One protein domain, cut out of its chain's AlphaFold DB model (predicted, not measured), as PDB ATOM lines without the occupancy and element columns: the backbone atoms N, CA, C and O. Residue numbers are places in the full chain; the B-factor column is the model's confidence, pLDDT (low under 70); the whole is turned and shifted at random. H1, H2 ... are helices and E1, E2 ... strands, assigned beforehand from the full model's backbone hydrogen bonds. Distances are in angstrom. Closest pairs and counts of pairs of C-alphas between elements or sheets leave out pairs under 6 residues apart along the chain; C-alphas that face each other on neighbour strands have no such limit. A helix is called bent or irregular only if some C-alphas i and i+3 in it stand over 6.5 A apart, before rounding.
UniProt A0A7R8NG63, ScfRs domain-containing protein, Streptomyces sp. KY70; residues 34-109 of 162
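What this domain is: This is residues 34 to 109 of the 162 residues of the protein "ScfRs domain-containing protein" of Streptomyces sp. KY70 (UniProt A0A7R8NG63). A long, strongly twisted sheet, drawn out at one end by the hairpin E2 and E3, has short helices H1 and H2 on opposite faces. The printed part has 76 residues, with named elements in the order H1 E1 E2 E3 H2 E4; the mixed sheet runs E3 E2 E1 E4. Its class is mixed, helices and strands; it is loose, radius of gyration of the C-alphas 15.0 A, spanning 47 by 26 by 18 A.

Where its parts are: H1 is residues 34 to 39, from C-alpha 34 at (108.043, 95.801, 58.384). E1 is 44 to 50, 19.6 A; E2 56 to 67, 35.1 A; E3 75 to 85, 33.1 A. Irregular H2 is 86 to 91, C-alphas 87 and 90 being 7.2 A apart. E4 is 106 to 108, ending at (109.558, 109.420, 54.143).

How they stand to each other: E1 E2 E3 form a meander, antiparallel neighbours in turn; N 47 and O 59, 3.0 A, and N 64 and O 78, 2.7 A, are within hydrogen-bond range. E4 is parallel to E1, N 50 and O 107 2.9 A apart. E3, H2, E4 make a split strand-helix-strand unit, E2 and E1 between its strands, with a right-handed crossover. H1 is over E2, height over the sheet 6.6 A, closest C-alphas Ala 37 and Ala 63, 5.2 A. H2 is only just over E3 alone, 2 of its 6 C-alphas falling on E2. Of O i to N i+4 pairs 0 of 2 are within range in each helix; of O i to N i+3 pairs, 1 of 3 in H1 and 2 of 3 in H2.

The domain as a whole: The farthest C-alphas, Arg 72 and Asp 101, are 47.1 A apart. The printed part has no cut; the link H2 to E4 is long, 14 residues. No printed residue is under 70 in pLDDT.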
ATOM      1  N   VAL A  34     107.607  96.992  57.622       91.88
ATOM      2  CA  VAL A  34     108.043  95.801  58.384       91.88
ATOM      3  C   VAL A  34     107.398  95.700  59.765       91.88
ATOM      4  O   VAL A  34     107.068  94.601  60.208       91.88
ATOM      5  N   TYR A  35     107.183  96.836  60.430       90.25
ATOM      6  CA  TYR A  35     106.563  96.877  61.750       90.25
ATOM      7  C   TYR A  35     105.044  96.714  61.674       90.25
ATOM      8  O   TYR A  35     104.449  96.079  62.544       90.25
ATOM      9  N   GLU A  36     104.421  97.217  60.608       91.50
ATOM     10  CA  GLU A  36     102.984  97.073  60.364       91.50
ATOM     11  C   GLU A  36     102.589  95.618  60.074       91.50
ATOM     12  O   GLU A  36     101.513  95.174  60.475       91.50
ATOM     13  N   ALA A  37     103.477  94.838  59.452       92.31
ATOM     14  CA  ALA A  37     103.203  93.453  59.070       92.31
ATOM     15  C   ALA A  37     102.730  92.563  60.235       92.31
ATOM     16  O   ALA A  37     101.927  91.655  60.023       92.31
ATOM     17  N   PHE A  38     103.176  92.829  61.467       90.31
ATOM     18  CA  PHE A  38     102.737  92.078  62.651       90.31
ATOM     19  C   PHE A  38     101.277  92.344  63.039       90.31
ATOM     20  O   PHE A  38     100.648  91.483  63.655       90.31
ATOM     21  N   SER A  39     100.733  93.503  62.668       89.56
ATOM     22  CA  SER A  39      99.326  93.863  62.886       89.56
ATOM     23  C   SER A  39      98.405  93.263  61.822       89.56
ATOM     24  O   SER A  39      97.198  93.180  62.029       89.56
ATOM     25  N   ALA A  40      98.969  92.792  60.705       87.31
ATOM     26  CA  ALA A  40      98.248  92.134  59.621       87.31
ATOM     27  C   ALA A  40      98.904  90.795  59.209       87.31
ATOM     28  O   ALA A  40      99.357  90.660  58.066       87.31
ATOM     29  N   PRO A  41      98.960  89.779  60.101       84.19
ATOM     30  CA  PRO A  41      99.619  88.513  59.798       84.19
ATOM     31  C   PRO A  41      99.072  87.850  58.535       84.19
ATOM     32  O   PRO A  41      97.868  87.814  58.294       84.19
ATOM     33  N   GLY A  42      99.970  87.309  57.713       84.88
ATOM     34  CA  GLY A  42      99.599  86.636  56.473       84.88
ATOM     35  C   GLY A  42      99.292  87.563  55.293       84.88
ATOM     36  O   GLY A  42      99.376  87.069  54.167       84.88
ATOM     37  N   ARG A  43      99.040  88.866  55.502       94.06
ATOM     38  CA  ARG A  43      98.883  89.847  54.415       94.06
ATOM     39  C   ARG A  43     100.236  90.291  53.867       94.06
ATOM     40  O   ARG A  43     101.205  90.441  54.610       94.06
ATOM     41  N   ILE A  44     100.280  90.492  52.554       95.06
ATOM     42  CA  ILE A  44     101.397  91.155  51.884       95.06
ATOM     43  C   ILE A  44     101.121  92.654  51.924       95.06
ATOM     44  O   ILE A  44     100.033  93.096  51.561       95.06
ATOM     45  N   LEU A  45     102.104  93.412  52.392       95.62
ATOM     46  CA  LEU A  45     102.088  94.864  52.437       95.62
ATOM     47  C   LEU A  45     103.172  95.398  51.504       95.62
ATOM     48  O   LEU A  45     104.275  94.849  51.447       95.62
ATOM     49  N   THR A  46     102.863  96.473  50.795       96.06
ATOM     50  CA  THR A  46     103.774  97.124  49.852       96.06
ATOM     51  C   THR A  46     104.000  98.570  50.254       96.06
ATOM     52  O   THR A  46     103.069  99.231  50.703       96.06
ATOM     53  N   GLN A  47     105.219  99.074  50.076       96.06
ATOM     54  CA  GLN A  47     105.560 100.450  50.435       96.06
ATOM     55  C   GLN A  47     106.581 101.032  49.461       96.06
ATOM     56  O   GLN A  47     107.616 100.416  49.209       96.06
ATOM     57  N   VAL A  48     106.327 102.247  48.975       96.81
ATOM     58  CA  VAL A  48     107.368 103.098  48.393       96.81
ATOM     59  C   VAL A  48     107.933 103.954  49.520       96.81
ATOM     60  O   VAL A  48     107.206 104.716  50.153       96.81
ATOM     61  N   ALA A  49     109.219 103.799  49.809       95.50
ATOM     62  CA  ALA A  49     109.873 104.464  50.924       95.50
ATOM     63  C   ALA A  49     111.056 105.304  50.448       95.50
ATOM     64  O   ALA A  49     111.872 104.839  49.650       95.50
ATOM     65  N   GLU A  50     111.174 106.521  50.970       95.06
ATOM     66  CA  GLU A  50     112.283 107.426  50.675       95.06
ATOM     67  C   GLU A  50     113.194 107.583  51.889       95.06
ATOM     68  O   GLU A  50     112.758 107.933  52.993       95.06
ATOM     69  N   MET A  51     114.481 107.347  51.674       92.62
ATOM     70  CA  MET A  51     115.525 107.531  52.674       92.62
ATOM     71  C   MET A  51     115.894 109.018  52.816       92.62
ATOM     72  O   MET A  51     115.599 109.808  51.922       92.62
ATOM     73  N   PRO A  52     116.540 109.444  53.919       90.94
ATOM     74  CA  PRO A  52     116.945 110.842  54.094       90.94
ATOM     75  C   PRO A  52     117.881 111.372  52.995       90.94
ATOM     76  O   PRO A  52     117.896 112.571  52.754       90.94
ATOM     77  N   ASP A  53     118.611 110.491  52.301       89.25
ATOM     78  CA  ASP A  53     119.464 110.833  51.153       89.25
ATOM     79  C   ASP A  53     118.686 111.002  49.828       89.25
ATOM     80  O   ASP A  53     119.288 111.182  48.771       89.25
ATOM     81  N   GLY A  54     117.353 110.909  49.866       91.94
ATOM     82  CA  GLY A  54     116.468 111.032  48.708       91.94
ATOM     83  C   GLY A  54     116.321 109.755  47.878       91.94
ATOM     84  O   GLY A  54     115.498 109.715  46.961       91.94
ATOM     85  N   LYS A  55     117.063 108.677  48.178       92.69
ATOM     86  CA  LYS A  55     116.909 107.416  47.441       92.69
ATOM     87  C   LYS A  55     115.587 106.746  47.789       92.69
ATOM     88  O   LYS A  55     115.224 106.606  48.960       92.69
ATOM     89  N   ARG A  56     114.893 106.271  46.753       94.50
ATOM     90  CA  ARG A  56     113.593 105.607  46.867       94.50
ATOM     91  C   ARG A  56     113.703 104.111  46.641       94.50
ATOM     92  O   ARG A  56     114.335 103.651  45.687       94.50
ATOM     93  N   TYR A  57     113.022 103.364  47.496       94.31
ATOM     94  CA  TYR A  57     112.973 101.913  47.468       94.31
ATOM     95  C   TYR A  57     111.527 101.439  47.468       94.31
ATOM     96  O   TYR A  57     110.673 102.024  48.130       94.31
ATOM     97  N   PHE A  58     111.274 100.356  46.747       95.75
ATOM     98  CA  PHE A  58     110.026  99.622  46.832       95.75
ATOM     99  C   PHE A  58     110.211  98.409  47.737       95.75
ATOM    100  O   PHE A  58     111.184  97.667  47.598       95.75
ATOM    101  N   TRP A  59     109.270  98.215  48.651       95.31
ATOM    102  CA  TRP A  59     109.285  97.167  49.656       95.31
ATOM    103  C   TRP A  59     108.066  96.273  49.536       95.31
ATOM    104  O   TRP A  59     106.946  96.761  49.433       95.31
ATOM    105  N   VAL A  60     108.291  94.968  49.657       95.88
ATOM    106  CA  VAL A  60     107.259  93.947  49.835       95.88
ATOM    107  C   VAL A  60     107.504  93.268  51.171       95.88
ATOM    108  O   VAL A  60     108.595  92.761  51.424       95.88
ATOM    109  N   THR A  61     106.496  93.262  52.034       95.31
ATOM    110  CA  THR A  61     106.625  92.833  53.425       95.31
ATOM    111  C   THR A  61     105.506  91.874  53.804       95.31
ATOM    112  O   THR A  61     104.354  92.081  53.433       95.31
ATOM    113  N   ARG A  62     105.819  90.831  54.579       95.00
ATOM    114  CA  ARG A  62     104.821  89.918  55.150       95.00
ATOM    115  C   ARG A  62     105.275  89.369  56.496       95.00
ATOM    116  O   ARG A  62     106.443  89.018  56.662       95.00
ATOM    117  N   ALA A  63     104.337  89.224  57.430       92.69
ATOM    118  CA  ALA A  63     104.570  88.462  58.651       92.69
ATOM    119  C   ALA A  63     104.303  86.964  58.434       92.69
ATOM    120  O   ALA A  63     103.283  86.570  57.860       92.69
ATOM    121  N   VAL A  64     105.235  86.136  58.899       91.00
ATOM    122  CA  VAL A  64     105.242  84.677  58.804       91.00
ATOM    123  C   VAL A  64     105.346  84.097  60.210       91.00
ATOM    124  O   VAL A  64     106.302  84.370  60.935       91.00
ATOM    125  N   THR A  65     104.386  83.253  60.575       88.25
ATOM    126  CA  THR A  65     104.408  82.501  61.832       88.25
ATOM    127  C   THR A  65     105.053  81.135  61.608       88.25
ATOM    128  O   THR A  65     104.733  80.439  60.642       88.25
ATOM    129  N   ARG A  66     105.953  80.724  62.503       86.00
ATOM    130  CA  ARG A  66     106.538  79.376  62.538       86.00
ATOM    131  C   ARG A  66     106.325  78.700  63.889       86.00
ATOM    132  O   ARG A  66     106.336  79.348  64.936       86.00
ATOM    133  N   GLY A  67     106.197  77.374  63.845       84.94
ATOM    134  CA  GLY A  67     105.952  76.538  65.019       84.94
ATOM    135  C   GLY A  67     104.505  76.611  65.507       84.94
ATOM    136  O   GLY A  67     103.611  77.050  64.786       84.94
ATOM    137  N   GLY A  68     104.272  76.177  66.746       78.56
ATOM    138  CA  GLY A  68     102.958  76.294  67.377       78.56
ATOM    139  C   GLY A  68     101.919  75.251  66.969       78.56
ATOM    140  O   GLY A  68     100.720  75.539  67.054       78.56
ATOM    141  N   PHE A  69     102.349  74.063  66.532       74.19
ATOM    142  CA  PHE A  69     101.461  72.923  66.293       74.19
ATOM    143  C   PHE A  69     100.986  72.359  67.644       74.19
ATOM    144  O   PHE A  69     101.565  71.430  68.195       74.19
ATOM    145  N   GLY A  70      99.988  73.016  68.235       80.44
ATOM    146  CA  GLY A  70      99.409  72.687  69.539       80.44
ATOM    147  C   GLY A  70      98.901  73.938  70.256       80.44
ATOM    148  O   GLY A  70      99.490  75.009  70.137       80.44
ATOM    149  N   HIS A  71      97.815  73.814  71.023       82.00
ATOM    150  CA  HIS A  71      97.170  74.955  71.692       82.00
ATOM    151  C   HIS A  71      98.116  75.740  72.624       82.00
ATOM    152  O   HIS A  71      98.006  76.956  72.732       82.00
ATOM    153  N   ARG A  72      99.078  75.057  73.259       88.38
ATOM    154  CA  ARG A  72     100.079  75.654  74.165       88.38
ATOM    155  C   ARG A  72     101.493  75.692  73.584       88.38
ATOM    156  O   ARG A  72     102.437  76.025  74.294       88.38
ATOM    157  N   ALA A  73     101.659  75.306  72.322       88.12
ATOM    158  CA  ALA A  73     102.976  75.255  71.711       88.12
ATOM    159  C   ALA A  73     103.480  76.685  71.421       88.12
ATOM    160  O   ALA A  73     102.720  77.493  70.876       88.12
ATOM    161  N   PRO A  74     104.746  77.008  71.742       84.00
ATOM    162  CA  PRO A  74     105.329  78.306  71.424       84.00
ATOM    163  C   PRO A  74     105.248  78.618  69.926       84.00
ATOM    164  O   PRO A  74     105.488  77.751  69.080       84.00
ATOM    165  N   ARG A  75     104.930  79.874  69.605       85.31
ATOM    166  CA  ARG A  75     104.891  80.417  68.241       85.31
ATOM    167  C   ARG A  75     105.926  81.514  68.104       85.31
ATOM    168  O   ARG A  75     106.088  82.323  69.014       85.31
ATOM    169  N   ALA A  76     106.592  81.543  66.960       85.75
ATOM    170  CA  ALA A  76     107.493  82.621  66.600       85.75
ATOM    171  C   ALA A  76     106.933  83.356  65.380       85.75
ATOM    172  O   ALA A  76     106.772  82.757  64.316       85.75
ATOM    173  N   ASP A  77     106.645  84.643  65.551       86.00
ATOM    174  CA  ASP A  77     106.221  85.535  64.476       86.00
ATOM    175  C   ASP A  77     107.441  86.302  63.957       86.00
ATOM    176  O   ASP A  77     108.163  86.945  64.721       86.00
ATOM    177  N   PHE A  78     107.670  86.241  62.649       88.62
ATOM    178  CA  PHE A  78     108.752  86.946  61.966       88.62
ATOM    179  C   PHE A  78     108.168  87.871  60.906       88.62
ATOM    180  O   PHE A  78     107.212  87.496  60.239       88.62
ATOM    181  N   ALA A  79     108.772  89.036  60.683       89.25
ATOM    182  CA  ALA A  79     108.493  89.847  59.503       89.25
ATOM    183  C   ALA A  79     109.622  89.667  58.487       89.25
ATOM    184  O   ALA A  79     110.802  89.762  58.830       89.25
ATOM    185  N   VAL A  80     109.250  89.399  57.240       90.50
ATOM    186  CA  VAL A  80     110.169  89.320  56.106       90.50
ATOM    187  C   VAL A  80     109.872  90.502  55.200       90.50
ATOM    188  O   VAL A  80     108.724  90.691  54.802       90.50
ATOM    189  N   ALA A  81     110.901  91.282  54.881       91.31
ATOM    190  CA  ALA A  81     110.823  92.406  53.960       91.31
ATOM    191  C   ALA A  81     111.848  92.220  52.837       91.31
ATOM    192  O   ALA A  81     113.021  91.947  53.095       91.31
ATOM    193  N   LEU A  82     111.394  92.371  51.598       91.88
ATOM    194  CA  LEU A  82     112.210  92.350  50.390       91.88
ATOM    195  C   LEU A  82     112.143  93.733  49.752       91.88
ATOM    196  O   LEU A  82     111.050  94.251  49.534       91.88
ATOM    197  N   GLY A  83     113.303  94.332  49.489       91.56
ATOM    198  CA  GLY A  83     113.405  95.688  48.963       91.56
ATOM    199  C   GLY A  83     114.247  95.757  47.696       91.56
ATOM    200  O   GLY A  83     115.240  95.040  47.568       91.56
ATOM    201  N   CYS A  84     113.877  96.646  46.778       91.31
ATOM    202  CA  CYS A  84     114.688  97.025  45.623       91.31
ATOM    203  C   CYS A  84     114.622  98.540  45.398       91.31
ATOM    204  O   CYS A  84     113.760  99.222  45.949       91.31
ATOM    205  N   GLU A  85     115.544  99.091  44.609       92.62
ATOM    206  CA  GLU A  85     115.434 100.490  44.184       92.62
ATOM    207  C   GLU A  85     114.157 100.696  43.359       92.62
ATOM    208  O   GLU A  85     113.808  99.842  42.540       92.62
ATOM    209  N   LEU A  86     113.483 101.836  43.539       94.50
ATOM    210  CA  LEU A  86     112.165 102.096  42.945       94.50
ATOM    211  C   LEU A  86     112.152 101.923  41.417       94.50
ATOM    212  O   LEU A  86     111.197 101.378  40.869       94.50
ATOM    213  N   ARG A  87     113.253 102.266  40.729       92.81
ATOM    214  CA  ARG A  87     113.402 102.064  39.274       92.81
ATOM    215  C   ARG A  87     113.229 100.608  38.819       92.81
ATOM    216  O   ARG A  87     112.987 100.362  37.645       92.81
ATOM    217  N   HIS A  88     113.381  99.637  39.719       93.94
ATOM    218  CA  HIS A  88     113.220  98.211  39.434       93.94
ATOM    219  C   HIS A  88     111.846  97.664  39.849       93.94
ATOM    220  O   HIS A  88     111.542  96.514  39.535       93.94
ATOM    221  N   ALA A  89     111.012  98.463  40.522       94.62
ATOM    222  CA  ALA A  89     109.743  98.017  41.092       94.62
ATOM    223  C   ALA A  89     108.744  97.531  40.032       94.62
ATOM    224  O   ALA A  89     108.078  96.530  40.262       94.62
ATOM    225  N   HIS A  90     108.715  98.152  38.847       92.56
ATOM    226  CA  HIS A  90     107.827  97.777  37.732       92.56
ATOM    227  C   HIS A  90     107.982  96.320  37.255       92.56
ATOM    228  O   HIS A  90     107.146  95.819  36.512       92.56
ATOM    229  N   ARG A  91     109.060  95.630  37.652       93.12
ATOM    230  CA  ARG A  91     109.310  94.216  37.326       93.12
ATOM    231  C   ARG A  91     108.680  93.246  38.324       93.12
ATOM    232  O   ARG A  91     108.799  92.036  38.156       93.12
ATOM    233  N   LEU A  92     108.083  93.756  39.396       94.50
ATOM    234  CA  LEU A  92     107.480  92.969  40.460       94.50
ATOM    235  C   LEU A  92     105.962  92.990  40.297       94.50
ATOM    236  O   LEU A  92     105.371  94.061  40.246       94.50
ATOM    237  N   VAL A  93     105.327  91.816  40.328       96.06
ATOM    238  CA  VAL A  93     103.853  91.704  40.326       96.06
ATOM    239  C   VAL A  93     103.210  92.513  41.459       96.06
ATOM    240  O   VAL A  93     102.142  93.082  41.308       96.06
ATOM    241  N   TYR A  94     103.904  92.649  42.591       95.56
ATOM    242  CA  TYR A  94     103.425  93.421  43.739       95.56
ATOM    243  C   TYR A  94     103.377  94.935  43.506       95.56
ATOM    244  O   TYR A  94     102.829  95.645  44.341       95.56
ATOM    245  N   ALA A  95     103.974  95.432  42.424       94.38
ATOM    246  CA  ALA A  95     103.911  96.840  42.056       94.38
ATOM    247  C   ALA A  95     102.730  97.165  41.125       94.38
ATOM    248  O   ALA A  95     102.496  98.334  40.818       94.38
ATOM    249  N   GLU A  96     101.989  96.152  40.670       93.06
ATOM    250  CA  GLU A  96     100.848  96.322  39.777       93.06
ATOM    251  C   GLU A  96      99.752  97.187  40.419       93.06
ATOM    252  O   GLU A  96      99.394  97.009  41.584       93.06
ATOM    253  N   GLY A  97      99.235  98.158  39.661       89.31
ATOM    254  CA  GLY A  97      98.187  99.075  40.120       89.31
ATOM    255  C   GLY A  97      98.640 100.136  41.132       89.31
ATOM    256  O   GLY A  97      97.814 100.938  41.566       89.31
ATOM    257  N   LEU A  98      99.925 100.181  41.503       91.25
ATOM    258  CA  LEU A  98     100.459 101.203  42.400       91.25
ATOM    259  C   LEU A  98     100.948 102.429  41.624       91.25
ATOM    260  O   LEU A  98     101.657 102.318  40.625       91.25
ATOM    261  N   ALA A  99     100.629 103.619  42.134       90.31
ATOM    262  CA  ALA A  99     101.148 104.882  41.619       90.31
ATOM    263  C   ALA A  99     102.602 105.097  42.083       90.31
ATOM    264  O   ALA A  99     102.867 105.852  43.020       90.31
ATOM    265  N   LEU A 100     103.545 104.393  41.449       91.12
ATOM    266  CA  LEU A 100     104.973 104.429  41.800       91.12
ATOM    267  C   LEU A 100     105.614 105.812  41.607       91.12
ATOM    268  O   LEU A 100     106.576 106.137  42.300       91.12
ATOM    269  N   ASP A 101     105.067 106.615  40.692       89.75
ATOM    270  CA  ASP A 101     105.579 107.946  40.351       89.75
ATOM    271  C   ASP A 101     104.873 109.085  41.106       89.75
ATOM    272  O   ASP A 101     105.297 110.235  41.004       89.75
ATOM    273  N   ASP A 102     103.818 108.795  41.879       92.81
ATOM    274  CA  ASP A 102     103.114 109.807  42.676       92.81
ATOM    275  C   ASP A 102     103.914 110.132  43.951       92.81
ATOM    276  O   ASP A 102     104.043 109.270  44.823       92.81
ATOM    277  N   PRO A 103     104.403 111.372  44.145       90.50
ATOM    278  CA  PRO A 103     105.099 111.756  45.371       90.50
ATOM    279  C   PRO A 103     104.274 111.536  46.646       90.50
ATOM    280  O   PRO A 103     104.849 111.360  47.716       90.50
ATOM    281  N   ARG A 104     102.936 111.520  46.556       92.50
ATOM    282  CA  ARG A 104     102.043 111.277  47.700       92.50
ATOM    283  C   ARG A 104     102.031 109.819  48.156       92.50
ATOM    284  O   ARG A 104     101.660 109.559  49.295       92.50
ATOM    285  N   SER A 105     102.431 108.875  47.299       91.69
ATOM    286  CA  SER A 105     102.537 107.454  47.660       91.69
ATOM    287  C   SER A 105     103.851 107.128  48.384       91.69
ATOM    288  O   SER A 105     104.016 106.037  48.940       91.69
ATOM    289  N   VAL A 106     104.785 108.083  48.410       95.94
ATOM    290  CA  VAL A 106     106.117 107.925  48.988       95.94
ATOM    291  C   VAL A 106     106.081 108.217  50.484       95.94
ATOM    292  O   VAL A 106     105.815 109.333  50.921       95.94
ATOM    293  N   THR A 107     106.422 107.216  51.294       96.31
ATOM    294  CA  THR A 107     106.583 107.399  52.740       96.31
ATOM    295  C   THR A 107     108.016 107.842  53.065       96.31
ATOM    296  O   THR A 107     108.957 107.082  52.806       96.31
ATOM    297  N   PRO A 108     108.235 109.020  53.675       95.69
ATOM    298  CA  PRO A 108     109.558 109.420  54.143       95.69
ATOM    299  C   PRO A 108     109.940 108.609  55.389       95.69
ATOM    300  O   PRO A 108     109.370 108.784  56.465       95.69
ATOM    301  N   ILE A 109     110.936 107.732  55.262       95.00
ATOM    302  CA  ILE A 109     111.454 106.918  56.371       95.00
ATOM    303  C   ILE A 109     112.895 107.312  56.719       95.00
ATOM    304  O   ILE A 109     113.519 108.159  56.078       95.00
TER     305      ILE A 109